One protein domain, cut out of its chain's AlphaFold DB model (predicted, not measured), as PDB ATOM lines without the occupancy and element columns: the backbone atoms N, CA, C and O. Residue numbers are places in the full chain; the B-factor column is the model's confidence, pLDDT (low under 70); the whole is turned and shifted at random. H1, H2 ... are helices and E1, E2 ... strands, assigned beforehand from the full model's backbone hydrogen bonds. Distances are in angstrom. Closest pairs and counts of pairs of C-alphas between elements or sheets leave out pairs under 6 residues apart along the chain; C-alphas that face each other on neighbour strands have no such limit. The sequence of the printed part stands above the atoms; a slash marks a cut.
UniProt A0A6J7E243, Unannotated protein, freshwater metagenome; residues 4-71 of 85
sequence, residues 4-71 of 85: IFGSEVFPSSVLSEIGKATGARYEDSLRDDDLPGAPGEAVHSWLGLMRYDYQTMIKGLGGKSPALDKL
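What this domain is: This is residues 4 to 71 of the 85 residues of the protein "Unannotated protein" of freshwater metagenome (UniProt A0A6J7E243). The model is a flat, rather loose piece in which two short parallel strands, E1 and E2, lie between helix H1 on one side and the longest helix, H2, on the other. A long loop, residues 31 to 45, leads from E2 to H2, and after H2 the printed part folds back to the short helix H3 beside it. The printed part has 68 residues, with three named helices and two named strands in the order E1, H1, E2, H2, H3; the two-strand sheet has the order E1, E2, and the class is mixed, helices and strands. It is only just loose, close to compact, with a radius of gyration of the C-alphas of 13.4 A and spans of 41 by 26 by 12 A.

Where its parts are: Find C-alpha 4 at (45.301, 5.971, 38.792); here strand E1 begins, and it covers residues 4 to 7. Go on to helix H1, residues 13 to 22, which is 14.2 A long. Strand E2 follows at residues 25 to 30, 13.5 A long. Next look for C-alpha 46 at (44.510, 19.481, 20.647); from there helix H2 runs over residues 46 to 60, 20.8 A in length, to C-alpha 60 at (40.638, 2.898, 32.644). Helix H3, residues 66 to 69, ends at C-alpha 69, (35.542, 6.134, 19.012).

How they stand to each other: Start at the sheet, where E1 and E2 are parallel neighbours at 28 degrees. Look at N 4 and O 25, 2.8 A apart, and at N 27 and O 4, 2.9 A apart, both within hydrogen-bond range. E1, H1 and E2 form a strand-helix-strand unit, two parallel neighbour strands with a helix between them in the chain, and its crossover is right-handed. The closest C-alphas of H1 and E2 are those of Gly 19 and Tyr 26, 5.7 A apart. Those of E2 and H2 are of Leu 30 and Asp 53, also 5.7 A apart. H1 and H2 are apart. H2 and H3 only just touch, with 3 pairs of C-alphas within 8 A, and H2 does so with residues 51 to 55 alone; the closest C-alphas are those of Arg 51 and Leu 68, 6.4 A apart. In H1 and H2 every O i to N i+4 pair is within hydrogen-bond range; H3 is too short for such a pair, and its one O i to N i+3 pair is not within range.

The domain as a whole: The two C-alphas farthest apart are those of Ala 21 and Gly 40, at 42.0 A. The printed part has no cut. The link from E2 to H2 is long, with 15 residues, while the links E1 to H1, H1 to E2 and H2 to H3 are tight. The mean pLDDT of the printed part is 89.7, and residues 8 to 11 are under 70.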
ATOM      1  N   ILE A   4      44.666   4.685  38.463       91.31
ATOM      2  CA  ILE A   4      45.301   5.971  38.792       91.31
ATOM      3  C   ILE A   4      46.021   6.458  37.534       91.31
ATOM      4  O   ILE A   4      46.679   5.661  36.868       91.31
ATOM      5  N   PHE A   5      45.902   7.746  37.228       90.50
ATOM      6  CA  PHE A   5      46.425   8.335  35.998       90.50
ATOM      7  C   PHE A   5      47.629   9.238  36.283       90.50
ATOM      8  O   PHE A   5      47.608  10.007  37.246       90.50
ATOM      9  N   GLY A   6      48.660   9.138  35.450       84.88
ATOM     10  CA  GLY A   6      49.814  10.032  35.411       84.88
ATOM     11  C   GLY A   6      50.123  10.457  33.977       84.88
ATOM     12  O   GLY A   6      49.476   9.983  33.047       84.88
ATOM     13  N   SER A   7      51.094  11.356  33.830       76.00
ATOM     14  CA  SER A   7      51.614  11.795  32.529       76.00
ATOM     15  C   SER A   7      52.894  11.030  32.190       76.00
ATOM     16  O   SER A   7      53.687  10.728  33.092       76.00
ATOM     17  N   GLU A   8      53.099  10.754  30.903       69.94
ATOM     18  CA  GLU A   8      54.291  10.082  30.367       69.94
ATOM     19  C   GLU A   8      55.569  10.876  30.677       69.94
ATOM     20  O   GLU A   8      56.628  10.298  30.919       69.94
ATOM     21  N   VAL A   9      55.462  12.206  30.747       66.00
ATOM     22  CA  VAL A   9      56.588  13.117  31.005       66.00
ATOM     23  C   VAL A   9      56.933  13.192  32.496       66.00
ATOM     24  O   VAL A   9      58.054  13.537  32.876       66.00
ATOM     25  N   PHE A  10      56.000  12.781  33.362       65.94
ATOM     26  CA  PHE A  10      56.208  12.685  34.806       65.94
ATOM     27  C   PHE A  10      55.867  11.285  35.342       65.94
ATOM     28  O   PHE A  10      55.003  11.155  36.225       65.94
ATOM     29  N   PRO A  11      56.569  10.224  34.883       67.25
ATOM     30  CA  PRO A  11      56.403   8.901  35.452       67.25
ATOM     31  C   PRO A  11      56.857   8.954  36.905       67.25
ATOM     32  O   PRO A  11      58.008   9.261  37.227       67.25
ATOM     33  N   SER A  12      55.928   8.674  37.811       77.81
ATOM     34  CA  SER A  12      56.173   8.841  39.234       77.81
ATOM     35  C   SER A  12      56.304   7.480  39.892       77.81
ATOM     36  O   SER A  12      55.342   6.710  39.965       77.81
ATOM     37  N   SER A  13      57.488   7.202  40.443       86.12
ATOM     38  CA  SER A  13      57.697   6.049  41.326       86.12
ATOM     39  C   SER A  13      56.665   6.024  42.459       86.12
ATOM     40  O   SER A  13      56.221   4.953  42.861       86.12
ATOM     41  N   VAL A  14      56.196   7.197  42.896       87.44
ATOM     42  CA  VAL A  14      55.117   7.340  43.878       87.44
ATOM     43  C   VAL A  14      53.797   6.774  43.348       87.44
ATOM     44  O   VAL A  14      53.169   5.977  44.039       87.44
ATOM     45  N   LEU A  15      53.373   7.131  42.131       88.75
ATOM     46  CA  LEU A  15      52.122   6.616  41.549       88.75
ATOM     47  C   LEU A  15      52.183   5.100  41.320       88.75
ATOM     48  O   LEU A  15      51.204   4.401  41.588       88.75
ATOM     49  N   SER A  16      53.346   4.585  40.911       88.00
ATOM     50  CA  SER A  16      53.578   3.142  40.784       88.00
ATOM     51  C   SER A  16      53.424   2.417  42.126       88.00
ATOM     52  O   SER A  16      52.710   1.415  42.207       88.00
ATOM     53  N   GLU A  17      54.028   2.939  43.199       91.75
ATOM     54  CA  GLU A  17      53.895   2.354  44.539       91.75
ATOM     55  C   GLU A  17      52.459   2.430  45.072       91.75
ATOM     56  O   GLU A  17      51.971   1.457  45.649       91.75
ATOM     57  N   ILE A  18      51.731   3.523  44.816       89.56
ATOM     58  CA  ILE A  18      50.305   3.608  45.174       89.56
ATOM     59  C   ILE A  18      49.502   2.542  44.414       89.56
ATOM     60  O   ILE A  18      48.661   1.870  45.016       89.56
ATOM     61  N   GLY A  19      49.769   2.337  43.121       91.06
ATOM     62  CA  GLY A  19      49.151   1.267  42.334       91.06
ATOM     63  C   GLY A  19      49.382  -0.115  42.954       91.06
ATOM     64  O   GLY A  19      48.423  -0.844  43.217       91.06
ATOM     65  N   LYS A  20      50.637  -0.439  43.303       91.38
ATOM     66  CA  LYS A  20      51.000  -1.707  43.968       91.38
ATOM     67  C   LYS A  20      50.318  -1.876  45.328       91.38
ATOM     68  O   LYS A  20      49.810  -2.956  45.620       91.38
ATOM     69  N   ALA A  21      50.288  -0.824  46.145       93.62
ATOM     70  CA  ALA A  21      49.730  -0.869  47.494       93.62
ATOM     71  C   ALA A  21      48.194  -0.958  47.513       93.62
ATOM     72  O   ALA A  21      47.619  -1.544  48.430       93.62
ATOM     73  N   THR A  22      47.520  -0.369  46.521       93.12
ATOM     74  CA  THR A  22      46.048  -0.280  46.476       93.12
ATOM     75  C   THR A  22      45.395  -1.285  45.526       93.12
ATOM     76  O   THR A  22      44.176  -1.466  45.577       93.12
ATOM     77  N   GLY A  23      46.179  -1.913  44.646       91.75
ATOM     78  CA  GLY A  23      45.685  -2.750  43.551       91.75
ATOM     79  C   GLY A  23      45.078  -1.957  42.388       91.75
ATOM     80  O   GLY A  23      44.472  -2.555  41.499       91.75
ATOM     81  N   ALA A  24      45.200  -0.627  42.384       93.12
ATOM     82  CA  ALA A  24      44.780   0.188  41.252       93.12
ATOM     83  C   ALA A  24      45.762   0.025  40.083       93.12
ATOM     84  O   ALA A  24      46.979   0.001  40.273       93.12
ATOM     85  N   ARG A  25      45.237  -0.039  38.857       91.44
ATOM     86  CA  ARG A  25      46.068  -0.002  37.650       91.44
ATOM     87  C   ARG A  25      46.719   1.375  37.526       91.44
ATOM     88  O   ARG A  25      46.029   2.380  37.661       91.44
ATOM     89  N   TYR A  26      48.014   1.436  37.244       91.19
ATOM     90  CA  TYR A  26      48.654   2.692  36.861       91.19
ATOM     91  C   TYR A  26      48.541   2.873  35.341       91.19
ATOM     92  O   TYR A  26      48.839   1.946  34.591       91.19
ATOM     93  N   GLU A  27      48.037   4.028  34.919       91.81
ATOM     94  CA  GLU A  27      47.952   4.481  33.532       91.81
ATOM     95  C   GLU A  27      48.819   5.732  33.385       91.81
ATOM     96  O   GLU A  27      48.472   6.784  33.919       91.81
ATOM     97  N   ASP A  28      49.950   5.607  32.707       89.94
ATOM     98  CA  ASP A  28      50.941   6.666  32.509       89.94
ATOM     99  C   ASP A  28      50.880   7.291  31.115       89.94
ATOM    100  O   ASP A  28      51.641   8.205  30.831       89.94
ATOM    101  N   SER A  29      49.965   6.836  30.258       89.81
ATOM    102  CA  SER A  29      49.903   7.292  28.870       89.81
ATOM    103  C   SER A  29      49.133   8.594  28.648       89.81
ATOM    104  O   SER A  29      49.011   8.995  27.495       89.81
ATOM    105  N   LEU A  30      48.596   9.257  29.688       91.12
ATOM    106  CA  LEU A  30      47.956  10.563  29.483       91.12
ATOM    107  C   LEU A  30      48.991  11.589  29.032       91.12
ATOM    108  O   LEU A  30      50.137  11.577  29.486       91.12
ATOM    109  N   ARG A  31      48.557  12.485  28.151       89.31
ATOM    110  CA  ARG A  31      49.446  13.411  27.460       89.31
ATOM    111  C   ARG A  31      49.006  14.845  27.703       89.31
ATOM    112  O   ARG A  31      47.821  15.155  27.674       89.31
ATOM    113  N   ASP A  32      49.961  15.732  27.923       84.81
ATOM    114  CA  ASP A  32      49.715  17.157  28.155       84.81
ATOM    115  C   ASP A  32      50.438  18.069  27.154       84.81
ATOM    116  O   ASP A  32      49.994  19.194  26.917       84.81
ATOM    117  N   ASP A  33      51.486  17.565  26.508       83.19
ATOM    118  CA  ASP A  33      52.321  18.271  25.533       83.19
ATOM    119  C   ASP A  33      52.579  17.468  24.242       83.19
ATOM    120  O   ASP A  33      52.740  18.070  23.178       83.19
ATOM    121  N   ASP A  34      52.558  16.133  24.303       87.50
ATOM    122  CA  ASP A  34      52.742  15.255  23.142       87.50
ATOM    123  C   ASP A  34      51.424  14.989  22.392       87.50
ATOM    124  O   ASP A  34      50.551  14.232  22.831       87.50
ATOM    125  N   LEU A  35      51.256  15.604  21.221       90.56
ATOM    126  CA  LEU A  35      50.071  15.391  20.389       90.56
ATOM    127  C   LEU A  35      50.105  14.003  19.720       90.56
ATOM    128  O   LEU A  35      51.152  13.568  19.248       90.56
ATOM    129  N   PRO A  36      48.965  13.290  19.623       90.62
ATOM    130  CA  PRO A  36      48.944  11.969  19.005       90.62
ATOM    131  C   PRO A  36      49.143  12.042  17.485       90.62
ATOM    132  O   PRO A  36      48.590  12.911  16.822       90.62
ATOM    133  N   GLY A  37      49.857  11.070  16.915       89.88
ATOM    134  CA  GLY A  37      50.173  11.041  15.481       89.88
ATOM    135  C   GLY A  37      51.329  11.970  15.101       89.88
ATOM    136  O   GLY A  37      51.921  12.625  15.956       89.88
ATOM    137  N   ALA A  38      51.677  12.007  13.816       88.56
ATOM    138  CA  ALA A  38      52.767  12.845  13.305       88.56
ATOM    139  C   ALA A  38      52.293  14.269  12.950       88.56
ATOM    140  O   ALA A  38      51.125  14.446  12.593       88.56
ATOM    141  N   PRO A  39      53.180  15.285  12.969       85.12
ATOM    142  CA  PRO A  39      52.842  16.625  12.495       85.12
ATOM    143  C   PRO A  39      52.195  16.613  11.101       85.12
ATOM    144  O   PRO A  39      52.643  15.896  10.204       85.12
ATOM    145  N   GLY A  40      51.119  17.385  10.929       81.94
ATOM    146  CA  GLY A  40      50.285  17.398   9.721       81.94
ATOM    147  C   GLY A  40      49.177  16.332   9.670       81.94
ATOM    148  O   GLY A  40      48.270  16.429   8.839       81.94
ATOM    149  N   GLU A  41      49.178  15.330  10.556       86.69
ATOM    150  CA  GLU A  41      48.045  14.408  10.682       86.69
ATOM    151  C   GLU A  41      46.869  15.071  11.411       86.69
ATOM    152  O   GLU A  41      47.041  15.819  12.367       86.69
ATOM    153  N   ALA A  42      45.631  14.738  11.030       86.88
ATOM    154  CA  ALA A  42      44.442  15.350  11.637       86.88
ATOM    155  C   ALA A  42      44.335  15.109  13.160       86.88
ATOM    156  O   ALA A  42      43.773  15.926  13.897       86.88
ATOM    157  N   VAL A  43      44.872  13.984  13.637       90.25
ATOM    158  CA  VAL A  43      44.921  13.647  15.065       90.25
ATOM    159  C   VAL A  43      46.041  14.369  15.810       90.25
ATOM    160  O   VAL A  43      45.915  14.505  17.023       90.25
ATOM    161  N   HIS A  44      47.041  14.915  15.112       90.25
ATOM    162  CA  HIS A  44      48.114  15.725  15.693       90.25
ATOM    163  C   HIS A  44      47.600  17.134  15.997       90.25
ATOM    164  O   HIS A  44      47.966  18.140  15.397       90.25
ATOM    165  N   SER A  45      46.632  17.187  16.906       89.00
ATOM    166  CA  SER A  45      45.891  18.380  17.273       89.00
ATOM    167  C   SER A  45      45.401  18.278  18.709       89.00
ATOM    168  O   SER A  45      45.227  17.187  19.257       89.00
ATOM    169  N   TRP A  46      45.091  19.427  19.306       90.88
ATOM    170  CA  TRP A  46      44.510  19.481  20.647       90.88
ATOM    171  C   TRP A  46      43.211  18.662  20.762       90.88
ATOM    172  O   TRP A  46      42.981  17.992  21.762       90.88
ATOM    173  N   LEU A  47      42.366  18.638  19.725       92.38
ATOM    174  CA  LEU A  47      41.161  17.799  19.733       92.38
ATOM    175  C   LEU A  47      41.491  16.300  19.696       92.38
ATOM    176  O   LEU A  47      40.786  15.509  20.326       92.38
ATOM    177  N   GLY A  48      42.545  15.906  18.975       93.19
ATOM    178  CA  GLY A  48      43.056  14.536  18.978       93.19
ATOM    179  C   GLY A  48      43.573  14.124  20.353       93.19
ATOM    180  O   GLY A  48      43.186  13.062  20.843       93.19
ATOM    181  N   LEU A  49      44.343  15.003  20.999       94.12
ATOM    182  CA  LEU A  49      44.819  14.854  22.377       94.12
ATOM    183  C   LEU A  49      43.653  14.643  23.356       94.12
ATOM    184  O   LEU A  49      43.559  13.603  24.003       94.12
ATOM    185  N   MET A  50      42.688  15.569  23.377       95.06
ATOM    186  CA  MET A  50      41.530  15.478  24.273       95.06
ATOM    187  C   MET A  50      40.728  14.194  24.043       95.06
ATOM    188  O   MET A  50      40.300  13.538  24.994       95.06
ATOM    189  N   ARG A  51      40.504  13.817  22.777       95.25
ATOM    190  CA  ARG A  51      39.794  12.580  22.435       95.25
ATOM    191  C   ARG A  51      40.521  11.359  22.999       95.25
ATOM    192  O   ARG A  51      39.857  10.505  23.589       95.25
ATOM    193  N   TYR A  52      41.838  11.291  22.817       94.81
ATOM    194  CA  TYR A  52      42.676  10.213  23.328       94.81
ATOM    195  C   TYR A  52      42.581  10.114  24.857       94.81
ATOM    196  O   TYR A  52      42.174   9.070  25.371       94.81
ATOM    197  N   ASP A  53      42.817  11.212  25.578       95.31
ATOM    198  CA  ASP A  53      42.803  11.217  27.046       95.31
ATOM    199  C   ASP A  53      41.438  10.827  27.618       95.31
ATOM    200  O   ASP A  53      41.346  10.005  28.536       95.31
ATOM    201  N   TYR A  54      40.342  11.348  27.053       96.12
ATOM    202  CA  TYR A  54      39.000  10.962  27.489       96.12
ATOM    203  C   TYR A  54      38.721   9.477  27.251       96.12
ATOM    204  O   TYR A  54      38.125   8.822  28.110       96.12
ATOM    205  N   GLN A  55      39.146   8.919  26.112       96.56
ATOM    206  CA  GLN A  55      39.007   7.484  25.854       96.56
ATOM    207  C   GLN A  55      39.811   6.658  26.865       96.56
ATOM    208  O   GLN A  55      39.277   5.681  27.399       96.56
ATOM    209  N   THR A  56      41.050   7.058  27.150       95.12
ATOM    210  CA  THR A  56      41.935   6.397  28.118       95.12
ATOM    211  C   THR A  56      41.344   6.433  29.525       95.12
ATOM    212  O   THR A  56      41.215   5.386  30.166       95.12
ATOM    213  N   MET A  57      40.866   7.596  29.979       95.44
ATOM    214  CA  MET A  57      40.210   7.739  31.281       95.44
ATOM    215  C   MET A  57      38.940   6.888  31.389       95.44
ATOM    216  O   MET A  57      38.789   6.123  32.342       95.44
ATOM    217  N   ILE A  58      38.037   6.967  30.403       96.44
ATOM    218  CA  ILE A  58      36.775   6.208  30.418       96.44
ATOM    219  C   ILE A  58      37.052   4.704  30.483       96.44
ATOM    220  O   ILE A  58      36.465   4.011  31.315       96.44
ATOM    221  N   LYS A  59      37.953   4.197  29.634       94.75
ATOM    222  CA  LYS A  59      38.305   2.769  29.594       94.75
ATOM    223  C   LYS A  59      39.018   2.335  30.873       94.75
ATOM    224  O   LYS A  59      38.679   1.292  31.429       94.75
ATOM    225  N   GLY A  60      39.934   3.156  31.388       93.75
ATOM    226  CA  GLY A  60      40.638   2.898  32.644       93.75
ATOM    227  C   GLY A  60      39.704   2.815  33.854       93.75
ATOM    228  O   GLY A  60      39.949   2.040  34.778       93.75
ATOM    229  N   LEU A  61      38.595   3.553  33.839       94.56
ATOM    230  CA  LEU A  61      37.567   3.483  34.878       94.56
ATOM    231  C   LEU A  61      36.530   2.363  34.649       94.56
ATOM    232  O   LEU A  61      35.585   2.245  35.425       94.56
ATOM    233  N   GLY A  62      36.709   1.521  33.622       94.50
ATOM    234  CA  GLY A  62      35.834   0.382  33.307       94.50
ATOM    235  C   GLY A  62      34.661   0.709  32.374       94.50
ATOM    236  O   GLY A  62      33.776  -0.125  32.173       94.50
ATOM    237  N   GLY A  63      34.631   1.915  31.808       95.19
ATOM    238  CA  GLY A  63      33.614   2.360  30.862       95.19
ATOM    239  C   GLY A  63      33.919   2.000  29.404       95.19
ATOM    240  O   GLY A  63      34.939   1.401  29.062       95.19
ATOM    241  N   LYS A  64      33.010   2.409  28.514       96.88
ATOM    242  CA  LYS A  64      33.163   2.326  27.053       96.88
ATOM    243  C   LYS A  64      32.949   3.709  26.444       96.88
ATOM    244  O   LYS A  64      32.097   4.457  26.915       96.88
ATOM    245  N   SER A  65      33.670   4.024  25.372       96.50
ATOM    246  CA  SER A  65      33.703   5.354  24.748       96.50
ATOM    247  C   SER A  65      33.200   5.386  23.291       96.50
ATOM    248  O   SER A  65      33.806   6.068  22.468       96.50
ATOM    249  N   PRO A  66      32.090   4.713  22.918       97.06
ATOM    250  CA  PRO A  66      31.726   4.516  21.510       97.06
ATOM    251  C   PRO A  66      31.444   5.816  20.744       97.06
ATOM    252  O   PRO A  66      31.612   5.862  19.528       97.06
ATOM    253  N   ALA A  67      31.009   6.873  21.436       96.06
ATOM    254  CA  ALA A  67      30.822   8.191  20.835       96.06
ATOM    255  C   ALA A  67      32.168   8.833  20.458       96.06
ATOM    256  O   ALA A  67      32.316   9.340  19.352       96.06
ATOM    257  N   LEU A  68      33.165   8.740  21.343       95.06
ATOM    258  CA  LEU A  68      34.519   9.225  21.077       95.06
ATOM    259  C   LEU A  68      35.225   8.346  20.043       95.06
ATOM    260  O   LEU A  68      35.942   8.861  19.197       95.06
ATOM    261  N   ASP A  69      34.978   7.037  20.024       92.25
ATOM    262  CA  ASP A  69      35.542   6.134  19.012       92.25
ATOM    263  C   ASP A  69      35.083   6.511  17.589       92.25
ATOM    264  O   ASP A  69      35.828   6.322  16.631       92.25
ATOM    265  N   LYS A  70      33.896   7.116  17.457       94.25
ATOM    266  CA  LYS A  70      33.327   7.590  16.185       94.25
ATOM    267  C   LYS A  70      33.548   9.078  15.914       94.25
ATOM    268  O   LYS A  70      33.166   9.552  14.847       94.25
ATOM    269  N   LEU A  71      34.119   9.821  16.862       92.19
ATOM    270  CA  LEU A  71      34.362  11.248  16.706       92.19
ATOM    271  C   LEU A  71      35.490  11.466  15.697       92.19
ATOM    272  O   LEU A  71      36.649  11.177  15.984       92.19
TER     273      LEU A  71